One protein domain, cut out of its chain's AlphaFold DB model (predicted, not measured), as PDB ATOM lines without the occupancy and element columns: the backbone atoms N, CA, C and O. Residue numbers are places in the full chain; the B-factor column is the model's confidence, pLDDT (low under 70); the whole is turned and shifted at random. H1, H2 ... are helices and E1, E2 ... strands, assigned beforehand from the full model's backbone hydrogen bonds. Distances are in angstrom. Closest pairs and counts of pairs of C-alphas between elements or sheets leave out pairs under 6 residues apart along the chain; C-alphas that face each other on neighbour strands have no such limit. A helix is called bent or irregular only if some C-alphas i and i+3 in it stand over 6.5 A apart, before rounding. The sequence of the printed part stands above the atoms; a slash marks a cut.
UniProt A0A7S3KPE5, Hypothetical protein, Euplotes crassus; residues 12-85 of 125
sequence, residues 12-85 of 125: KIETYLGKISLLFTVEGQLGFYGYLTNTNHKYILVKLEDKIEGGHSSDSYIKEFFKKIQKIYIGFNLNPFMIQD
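What this domain is: This is residues 12 to 85 of the 125 residues of the protein "Hypothetical protein" of Euplotes crassus (UniProt A0A7S3KPE5). A strongly twisted sheet of three long antiparallel strands has one helix, H1, packed slantwise over one of its faces, near the end where E1 begins and E2 ends; the other face is bare. Residues 52 to 57, in the loop between E3 and H1, and residues 77 to 83, of which 77 is the last of H1, stick out from this two-layered body. The printed part has 74 residues, with three named strands and then one named helix along the chain, E1 E2 E3 H1, and the sheet's order is E1 - E2 - E3. The class is mixed, helices and strands. The whole is loose, with a radius of gyration of the C-alphas of 14.9 A, and elongated, spanning 46 by 27 by 17 A.

Where its parts are: E1, residues 15 to 25, begins with C-alpha 15 at (142.747, 132.991, 142.197) and is 28.3 A long from first to last C-alpha. E2, residues 28 to 36, is 26.6 A long, and its C-alpha 28 is at (126.145, 123.844, 121.728). E3, residues 42 to 49, is 21.4 A long. H1, residues 59 to 77, is 27.0 A long, is not bent, and ends with C-alpha 77 at (153.020, 145.580, 129.070).

How they stand to each other: E1, E2 and E3 form a meander, each strand the antiparallel neighbour of the one before. The hairpin of E1 and E2 has an angle of 159 degrees between directions; N 17 and O 34, 2.9 A apart, and N 30 and O 23, 2.8 A apart, are within hydrogen-bond range. The hairpin of E2 and E3 has an angle of 158 degrees, with N 33 and O 45 at 2.9 A and N 49 and O 29 at 2.7 A. E1 and E3 are edge strands and E2 is the inner strand. H1 is on the sheet, at a height of 9.5 A over it, and lies over E1, E2 and E3. On the local plane it stands at 58 degrees to E2, only just slantwise to the strands. The closest C-alphas of E1 and H1 are those of Tyr 16 and Lys 63, 6.6 A apart. Those of E2 and H1 are Tyr 35 and Phe 66, at 6.8 A, and those of E3 and H1 are Tyr 43 and Phe 66, at 7.2 A. Each O i to N i+4 pair in H1 is within hydrogen-bond range.

The domain as a whole: The two C-alphas farthest apart, those of Ile 52 and Pro 80, are 46.1 A from each other. Without the stretches that stand free, the body of 61 residues spans 38 by 27 by 18 A. The printed part has no cut. The links E1 to E2 and E2 to E3 are tight, and that from E3 to H1, with 9 residues, is short. The mean pLDDT of the printed part is 81.3; it is under 70 at residue 12, residues 51 to 58 and residues 83 to 85.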
ATOM      1  N   LYS A  12     148.148 139.261 148.005       65.75
ATOM      2  CA  LYS A  12     147.019 138.920 147.145       65.75
ATOM      3  C   LYS A  12     147.475 137.729 146.314       65.75
ATOM      4  O   LYS A  12     148.381 137.865 145.501       65.75
ATOM      5  N   ILE A  13     146.891 136.564 146.563       79.06
ATOM      6  CA  ILE A  13     147.200 135.339 145.827       79.06
ATOM      7  C   ILE A  13     146.326 135.313 144.571       79.06
ATOM      8  O   ILE A  13     145.140 135.647 144.609       79.06
ATOM      9  N   GLU A  14     146.915 134.932 143.441       86.25
ATOM     10  CA  GLU A  14     146.177 134.706 142.199       86.25
ATOM     11  C   GLU A  14     145.116 133.617 142.411       86.25
ATOM     12  O   GLU A  14     145.384 132.567 142.999       86.25
ATOM     13  N   THR A  15     143.897 133.857 141.939       90.06
ATOM     14  CA  THR A  15     142.747 132.991 142.197       90.06
ATOM     15  C   THR A  15     142.197 132.444 140.887       90.06
ATOM     16  O   THR A  15     141.669 133.181 140.054       90.06
ATOM     17  N   TYR A  16     142.289 131.125 140.719       90.94
ATOM     18  CA  TYR A  16     141.564 130.420 139.668       90.94
ATOM     19  C   TYR A  16     140.125 130.186 140.123       90.94
ATOM     20  O   TYR A  16     139.910 129.585 141.173       90.94
ATOM     21  N   LEU A  17     139.160 130.678 139.348       89.88
ATOM     22  CA  LEU A  17     137.736 130.632 139.691       89.88
ATOM     23  C   LEU A  17     137.029 129.394 139.123       89.88
ATOM     24  O   LEU A  17     135.870 129.159 139.452       89.88
ATOM     25  N   GLY A  18     137.703 128.607 138.277       89.31
ATOM     26  CA  GLY A  18     137.081 127.478 137.591       89.31
ATOM     27  C   GLY A  18     136.025 127.925 136.583       89.31
ATOM     28  O   GLY A  18     136.041 129.063 136.096       89.31
ATOM     29  N   LYS A  19     135.100 127.014 136.271       88.12
ATOM     30  CA  LYS A  19     133.920 127.297 135.451       88.12
ATOM     31  C   LYS A  19     132.926 128.146 136.247       88.12
ATOM     32  O   LYS A  19     132.335 127.671 137.212       88.12
ATOM     33  N   ILE A  20     132.729 129.389 135.825       89.06
ATOM     34  CA  ILE A  20     131.862 130.371 136.492       89.06
ATOM     35  C   ILE A  20     130.440 130.394 135.928       89.06
ATOM     36  O   ILE A  20     129.516 130.817 136.616       89.06
ATOM     37  N   SER A  21     130.251 129.973 134.676       84.38
ATOM     38  CA  SER A  21     128.936 129.942 134.034       84.38
ATOM     39  C   SER A  21     128.896 128.948 132.874       84.38
ATOM     40  O   SER A  21     129.929 128.539 132.331       84.38
ATOM     41  N   LEU A  22     127.681 128.561 132.498       83.75
ATOM     42  CA  LEU A  22     127.372 127.747 131.333       83.75
ATOM     43  C   LEU A  22     126.191 128.383 130.603       83.75
ATOM     44  O   LEU A  22     125.136 128.588 131.201       83.75
ATOM     45  N   LEU A  23     126.365 128.674 129.319       82.38
ATOM     46  CA  LEU A  23     125.312 129.208 128.464       82.38
ATOM     47  C   LEU A  23     124.955 128.183 127.389       82.38
ATOM     48  O   LEU A  23     125.835 127.587 126.775       82.38
ATOM     49  N   PHE A  24     123.665 127.981 127.160       80.31
ATOM     50  CA  PHE A  24     123.171 127.084 126.122       80.31
ATOM     51  C   PHE A  24     122.865 127.895 124.864       80.31
ATOM     52  O   PHE A  24     122.130 128.880 124.924       80.31
ATOM     53  N   THR A  25     123.429 127.488 123.732       73.94
ATOM     54  CA  THR A  25     123.135 128.046 122.409       73.94
ATOM     55  C   THR A  25     122.503 126.976 121.522       73.94
ATOM     56  O   THR A  25     122.507 125.787 121.849       73.94
ATOM     57  N   VAL A  26     121.969 127.389 120.371       71.25
ATOM     58  CA  VAL A  26     121.454 126.459 119.348       71.25
ATOM     59  C   VAL A  26     122.559 125.504 118.863       71.25
ATOM     60  O   VAL A  26     122.294 124.347 118.544       71.25
ATOM     61  N   GLU A  27     123.808 125.973 118.867       70.38
ATOM     62  CA  GLU A  27     124.980 125.274 118.334       70.38
ATOM     63  C   GLU A  27     125.724 124.428 119.383       70.38
ATOM     64  O   GLU A  27     126.542 123.585 119.018       70.38
ATOM     65  N   GLY A  28     125.449 124.593 120.682       75.06
ATOM     66  CA  GLY A  28     126.145 123.844 121.728       75.06
ATOM     67  C   GLY A  28     126.062 124.468 123.117       75.06
ATOM     68  O   GLY A  28     125.169 125.253 123.427       75.06
ATOM     69  N   GLN A  29     126.991 124.082 123.990       83.12
ATOM     70  CA  GLN A  29     127.135 124.658 125.325       83.12
ATOM     71  C   GLN A  29     128.399 125.516 125.367       83.12
ATOM     72  O   GLN A  29     129.454 125.076 124.933       83.12
ATOM     73  N   LEU A  30     128.321 126.732 125.897       86.56
ATOM     74  CA  LEU A  30     129.468 127.613 126.106       86.56
ATOM     75  C   LEU A  30     129.819 127.649 127.592       86.56
ATOM     76  O   LEU A  30     129.035 128.118 128.418       86.56
ATOM     77  N   GLY A  31     131.002 127.149 127.937       87.50
ATOM     78  CA  GLY A  31     131.581 127.239 129.270       87.50
ATOM     79  C   GLY A  31     132.378 128.528 129.437       87.50
ATOM     80  O   GLY A  31     133.229 128.853 128.608       87.50
ATOM     81  N   PHE A  32     132.122 129.242 130.530       90.50
ATOM     82  CA  PHE A  32     132.876 130.428 130.926       90.50
ATOM     83  C   PHE A  32     133.779 130.076 132.097       90.50
ATOM     84  O   PHE A  32     133.293 129.580 133.114       90.50
ATOM     85  N   TYR A  33     135.068 130.372 131.975       91.62
ATOM     86  CA  TYR A  33     136.073 130.126 133.005       91.62
ATOM     87  C   TYR A  33     136.725 131.433 133.435       91.62
ATOM     88  O   TYR A  33     136.948 132.312 132.600       91.62
ATOM     89  N   GLY A  34     137.036 131.561 134.725       92.75
ATOM     90  CA  GLY A  34     137.571 132.793 135.301       92.75
ATOM     91  C   GLY A  34     138.941 132.637 135.959       92.75
ATOM     92  O   GLY A  34     139.227 131.639 136.623       92.75
ATOM     93  N   TYR A  35     139.768 133.675 135.837       94.00
ATOM     94  CA  TYR A  35     141.028 133.819 136.567       94.00
ATOM     95  C   TYR A  35     141.223 135.268 137.021       94.00
ATOM     96  O   TYR A  35     141.072 136.197 136.225       94.00
ATOM     97  N   LEU A  36     141.563 135.458 138.295       92.94
ATOM     98  CA  LEU A  36     141.823 136.763 138.901       92.94
ATOM     99  C   LEU A  36     143.275 136.837 139.368       92.94
ATOM    100  O   LEU A  36     143.702 136.048 140.211       92.94
ATOM    101  N   THR A  37     144.034 137.801 138.857       91.06
ATOM    102  CA  THR A  37     145.419 138.009 139.301       91.06
ATOM    103  C   THR A  37     145.488 138.787 140.609       91.06
ATOM    104  O   THR A  37     144.554 139.479 141.018       91.06
ATOM    105  N   ASN A  38     146.664 138.757 141.229       87.69
ATOM    106  CA  ASN A  38     147.009 139.603 142.369       87.69
ATOM    107  C   ASN A  38     146.968 141.117 142.061       87.69
ATOM    108  O   ASN A  38     146.763 141.927 142.966       87.69
ATOM    109  N   THR A  39     147.106 141.494 140.786       86.25
ATOM    110  CA  THR A  39     146.976 142.863 140.267       86.25
ATOM    111  C   THR A  39     145.546 143.226 139.857       86.25
ATOM    112  O   THR A  39     145.351 144.211 139.151       86.25
ATOM    113  N   ASN A  40     144.540 142.447 140.276       85.31
ATOM    114  CA  ASN A  40     143.123 142.625 139.934       85.31
ATOM    115  C   ASN A  40     142.795 142.530 138.426       85.31
ATOM    116  O   ASN A  40     141.698 142.925 138.019       85.31
ATOM    117  N   HIS A  41     143.689 141.987 137.595       88.44
ATOM    118  CA  HIS A  41     143.363 141.705 136.198       88.44
ATOM    119  C   HIS A  41     142.456 140.480 136.125       88.44
ATOM    120  O   HIS A  41     142.689 139.470 136.794       88.44
ATOM    121  N   LYS A  42     141.405 140.591 135.314       92.81
ATOM    122  CA  LYS A  42     140.388 139.558 135.137       92.81
ATOM    123  C   LYS A  42     140.566 138.939 133.762       92.81
ATOM    124  O   LYS A  42     140.490 139.646 132.762       92.81
ATOM    125  N   TYR A  43     140.756 137.630 133.722       93.25
ATOM    126  CA  TYR A  43     140.751 136.868 132.482       93.25
ATOM    127  C   TYR A  43     139.500 136.002 132.435       93.25
ATOM    128  O   TYR A  43     139.158 135.338 133.417       93.25
ATOM    129  N   ILE A  44     138.838 136.012 131.280       93.00
ATOM    130  CA  ILE A  44     137.679 135.177 130.987       93.00
ATOM    131  C   ILE A  44     138.014 134.339 129.760       93.00
ATOM    132  O   ILE A  44     138.405 134.881 128.728       93.00
ATOM    133  N   LEU A  45     137.873 133.022 129.884       91.19
ATOM    134  CA  LEU A  45     137.977 132.093 128.764       91.19
ATOM    135  C   LEU A  45     136.582 131.572 128.432       91.19
ATOM    136  O   LEU A  45     135.886 131.066 129.311       91.19
ATOM    137  N   VAL A  46     136.205 131.674 127.160       90.19
ATOM    138  CA  VAL A  46     134.979 131.081 126.622       90.19
ATOM    139  C   VAL A  46     135.371 129.861 125.803       90.19
ATOM    140  O   VAL A  46     136.201 129.959 124.900       90.19
ATOM    141  N   LYS A  47     134.794 128.709 126.133       86.25
ATOM    142  CA  LYS A  47     135.065 127.433 125.470       86.25
ATOM    143  C   LYS A  47     133.746 126.793 125.047       86.25
ATOM    144  O   LYS A  47     132.811 126.743 125.842       86.25
ATOM    145  N   LEU A  48     133.682 126.275 123.822       84.81
ATOM    146  CA  LEU A  48     132.603 125.376 123.415       84.81
ATOM    147  C   LEU A  48     132.785 124.034 124.139       84.81
ATOM    148  O   LEU A  48     133.832 123.398 124.029       84.81
ATOM    149  N   GLU A  49     131.799 123.650 124.938       80.81
ATOM    150  CA  GLU A  49     131.754 122.375 125.642       80.81
ATOM    151  C   GLU A  49     130.996 121.355 124.798       80.81
ATOM    152  O   GLU A  49     129.863 121.595 124.365       80.81
ATOM    153  N   ASP A  50     131.610 120.191 124.616       71.69
ATOM    154  CA  ASP A  50     130.929 119.044 124.040       71.69
ATOM    155  C   ASP A  50     129.855 118.538 125.013       71.69
ATOM    156  O   ASP A  50     130.021 118.555 126.235       71.69
ATOM    157  N   LYS A  51     128.712 118.098 124.470       59.59
ATOM    158  CA  LYS A  51     127.501 117.751 125.244       59.59
ATOM    159  C   LYS A  51     127.696 116.601 126.243       59.59
ATOM    160  O   LYS A  51     126.795 116.340 127.038       59.59
ATOM    161  N   ILE A  52     128.817 115.888 126.186       54.34
ATOM    162  CA  ILE A  52     129.101 114.715 127.004       54.34
ATOM    163  C   ILE A  52     130.588 114.753 127.339       54.34
ATOM    164  O   ILE A  52     131.394 114.506 126.458       54.34
ATOM    165  N   GLU A  53     130.937 115.035 128.593       49.06
ATOM    166  CA  GLU A  53     132.011 114.323 129.295       49.06
ATOM    167  C   GLU A  53     132.071 114.751 130.766       49.06
ATOM    168  O   GLU A  53     132.375 115.893 131.110       49.06
ATOM    169  N   GLY A  54     131.822 113.791 131.661       45.62
ATOM    170  CA  GLY A  54     132.132 113.870 133.093       45.62
ATOM    171  C   GLY A  54     133.638 113.775 133.365       45.62
ATOM    172  O   GLY A  54     134.072 113.007 134.221       45.62
ATOM    173  N   GLY A  55     134.450 114.503 132.599       43.25
ATOM    174  CA  GLY A  55     135.905 114.416 132.626       43.25
ATOM    175  C   GLY A  55     136.525 115.464 133.544       43.25
ATOM    176  O   GLY A  55     136.706 116.614 133.156       43.25
ATOM    177  N   HIS A  56     136.947 115.047 134.736       50.38
ATOM    178  CA  HIS A  56     137.723 115.830 135.712       50.38
ATOM    179  C   HIS A  56     139.148 116.241 135.242       50.38
ATOM    180  O   HIS A  56     140.039 116.440 136.064       50.38
ATOM    181  N   SER A  57     139.400 116.392 133.934       51.22
ATOM    182  CA  SER A  57     140.748 116.585 133.367       51.22
ATOM    183  C   SER A  57     140.980 117.924 132.643       51.22
ATOM    184  O   SER A  57     142.119 118.202 132.265       51.22
ATOM    185  N   SER A  58     139.966 118.774 132.443       65.69
ATOM    186  CA  SER A  58     140.135 120.048 131.714       65.69
ATOM    187  C   SER A  58     140.634 121.211 132.583       65.69
ATOM    188  O   SER A  58     141.303 122.115 132.086       65.69
ATOM    189  N   ASP A  59     140.355 121.187 133.884       77.38
ATOM    190  CA  ASP A  59     140.472 122.377 134.737       77.38
ATOM    191  C   ASP A  59     141.933 122.783 135.005       77.38
ATOM    192  O   ASP A  59     142.293 123.959 134.953       77.38
ATOM    193  N   SER A  60     142.819 121.798 135.190       83.81
ATOM    194  CA  SER A  60     144.266 122.028 135.306       83.81
ATOM    195  C   SER A  60     144.852 122.619 134.023       83.81
ATOM    196  O   SER A  60     145.686 123.520 134.082       83.81
ATOM    197  N   TYR A  61     144.397 122.147 132.858       87.19
ATOM    198  CA  TYR A  61     144.845 122.670 131.569       87.19
ATOM    199  C   TYR A  61     144.401 124.123 131.379       87.19
ATOM    200  O   TYR A  61     145.207 124.966 130.990       87.19
ATOM    201  N   ILE A  62     143.145 124.431 131.707       89.50
ATOM    202  CA  ILE A  62     142.592 125.788 131.624       89.50
ATOM    203  C   ILE A  62     143.331 126.732 132.580       89.50
ATOM    204  O   ILE A  62     143.716 127.835 132.188       89.50
ATOM    205  N   LYS A  63     143.621 126.290 133.807       90.38
ATOM    206  CA  LYS A  63     144.428 127.061 134.759       90.38
ATOM    207  C   LYS A  63     145.832 127.361 134.223       90.38
ATOM    208  O   LYS A  63     146.290 128.499 134.306       90.38
ATOM    209  N   GLU A  64     146.516 126.371 133.655       91.00
ATOM    210  CA  GLU A  64     147.833 126.585 133.038       91.00
ATOM    211  C   GLU A  64     147.754 127.476 131.790       91.00
ATOM    212  O   GLU A  64     148.661 128.269 131.530       91.00
ATOM    213  N   PHE A  65     146.654 127.411 131.042       92.06
ATOM    214  CA  PHE A  65     146.395 128.307 129.920       92.06
ATOM    215  C   PHE A  65     146.263 129.769 130.373       92.06
ATOM    216  O   PHE A  65     146.913 130.643 129.796       92.06
ATOM    217  N   PHE A  66     145.530 130.037 131.459       93.50
ATOM    218  CA  PHE A  66     145.452 131.380 132.046       93.50
ATOM    219  C   PHE A  66     146.824 131.929 132.440       93.50
ATOM    220  O   PHE A  66     147.152 133.060 132.081       93.50
ATOM    221  N   LYS A  67     147.668 131.121 133.091       91.44
ATOM    222  CA  LYS A  67     149.037 131.533 133.448       91.44
ATOM    223  C   LYS A  67     149.885 131.879 132.222       91.44
ATOM    224  O   LYS A  67     150.657 132.837 132.254       91.44
ATOM    225  N   LYS A  68     149.747 131.123 131.126       93.69
ATOM    226  CA  LYS A  68     150.445 131.421 129.863       93.69
ATOM    227  C   LYS A  68     149.998 132.761 129.282       93.69
ATOM    228  O   LYS A  68     150.858 133.567 128.931       93.69
ATOM    229  N   ILE A  69     148.690 133.024 129.235       91.75
ATOM    230  CA  ILE A  69     148.153 134.315 128.774       91.75
ATOM    231  C   ILE A  69     148.640 135.455 129.666       91.75
ATOM    232  O   ILE A  69     149.114 136.464 129.150       91.75
ATOM    233  N   GLN A  70     148.588 135.293 130.988       90.75
ATOM    234  CA  GLN A  70     149.076 136.298 131.929       90.75
ATOM    235  C   GLN A  70     150.555 136.621 131.685       90.75
ATOM    236  O   GLN A  70     150.928 137.791 131.626       90.75
ATOM    237  N   LYS A  71     151.403 135.605 131.481       90.69
ATOM    238  CA  LYS A  71     152.826 135.806 131.173       90.69
ATOM    239  C   LYS A  71     153.029 136.587 129.873       90.69
ATOM    240  O   LYS A  71     153.877 137.475 129.830       90.69
ATOM    241  N   ILE A  72     152.252 136.274 128.836       90.25
ATOM    242  CA  ILE A  72     152.279 136.998 127.559       90.25
ATOM    243  C   ILE A  72     151.845 138.455 127.769       90.25
ATOM    244  O   ILE A  72     152.557 139.364 127.356       90.25
ATOM    245  N   TYR A  73     150.734 138.684 128.475       88.50
ATOM    246  CA  TYR A  73     150.225 140.018 128.795       88.50
ATOM    247  C   TYR A  73     151.255 140.865 129.552       88.50
ATOM    248  O   TYR A  73     151.512 142.006 129.171       88.50
ATOM    249  N   ILE A  74     151.892 140.305 130.583       87.44
ATOM    250  CA  ILE A  74     152.967 140.978 131.322       87.44
ATOM    251  C   ILE A  74     154.126 141.317 130.378       87.44
ATOM    252  O   ILE A  74     154.608 142.444 130.394       87.44
ATOM    253  N   GLY A  75     154.543 140.376 129.526       86.31
ATOM    254  CA  GLY A  75     155.607 140.604 128.544       86.31
ATOM    255  C   GLY A  75     155.302 141.756 127.584       86.31
ATOM    256  O   GLY A  75     156.180 142.568 127.312       86.31
ATOM    257  N   PHE A  76     154.055 141.870 127.125       85.81
ATOM    258  CA  PHE A  76     153.617 142.987 126.287       85.81
ATOM    259  C   PHE A  76     153.585 144.318 127.042       85.81
ATOM    260  O   PHE A  76     154.055 145.316 126.509       85.81
ATOM    261  N   ASN A  77     153.097 144.342 128.284       82.75
ATOM    262  CA  ASN A  77     153.020 145.580 129.070       82.75
ATOM    263  C   ASN A  77     154.387 146.075 129.551       82.75
ATOM    264  O   ASN A  77     154.570 147.276 129.730       82.75
ATOM    265  N   LEU A  78     155.341 145.169 129.769       83.56
ATOM    266  CA  LEU A  78     156.710 145.516 130.152       83.56
ATOM    267  C   LEU A  78     157.611 145.825 128.951       83.56
ATOM    268  O   LEU A  78     158.755 146.231 129.148       83.56
ATOM    269  N   ASN A  79     157.138 145.620 127.721       81.19
ATOM    270  CA  ASN A  79     157.916 145.942 126.536       81.19
ATOM    271  C   ASN A  79     157.944 147.472 126.339       81.19
ATOM    272  O   ASN A  79     156.900 148.053 126.046       81.19
ATOM    273  N   PRO A  80     159.117 148.129 126.432       79.06
ATOM    274  CA  PRO A  80     159.228 149.587 126.341       79.06
ATOM    275  C   PRO A  80     158.878 150.149 124.955       79.06
ATOM    276  O   PRO A  80     158.710 151.355 124.814       79.06
ATOM    277  N   PHE A  81     158.787 149.292 123.934       83.31
ATOM    278  CA  PHE A  81     158.392 149.669 122.576       83.31
ATOM    279  C   PHE A  81     156.905 149.442 122.298       83.31
ATOM    280  O   PHE A  81     156.410 149.888 121.265       83.31
ATOM    281  N   MET A  82     156.187 148.748 123.188       71.44
ATOM    282  CA  MET A  82     154.735 148.665 123.082       71.44
ATOM    283  C   MET A  82     154.171 149.972 123.617       71.44
ATOM    284  O   MET A  82     154.317 150.291 124.796       71.44
ATOM    285  N   ILE A  83     153.541 150.739 122.732       63.50
ATOM    286  CA  ILE A  83     152.743 151.889 123.139       63.50
ATOM    287  C   ILE A  83     151.627 151.320 124.015       63.50
ATOM    288  O   ILE A  83     150.751 150.606 123.529       63.50
ATOM    289  N   GLN A  84     151.706 151.565 125.323       59.25
ATOM    290  CA  GLN A  84     150.573 151.345 126.205       59.25
ATOM    291  C   GLN A  84     149.521 152.349 125.762       59.25
ATOM    292  O   GLN A  84     149.680 153.555 125.957       59.25
ATOM    293  N   ASP A  85     148.500 151.856 125.073       57.97
ATOM    294  CA  ASP A  85     147.350 152.668 124.742       57.97
ATOM    295  C   ASP A  85     146.689 153.076 126.066       57.97
ATOM    296  O   ASP A  85     146.012 152.288 126.727       57.97
TER     297      ASP A  85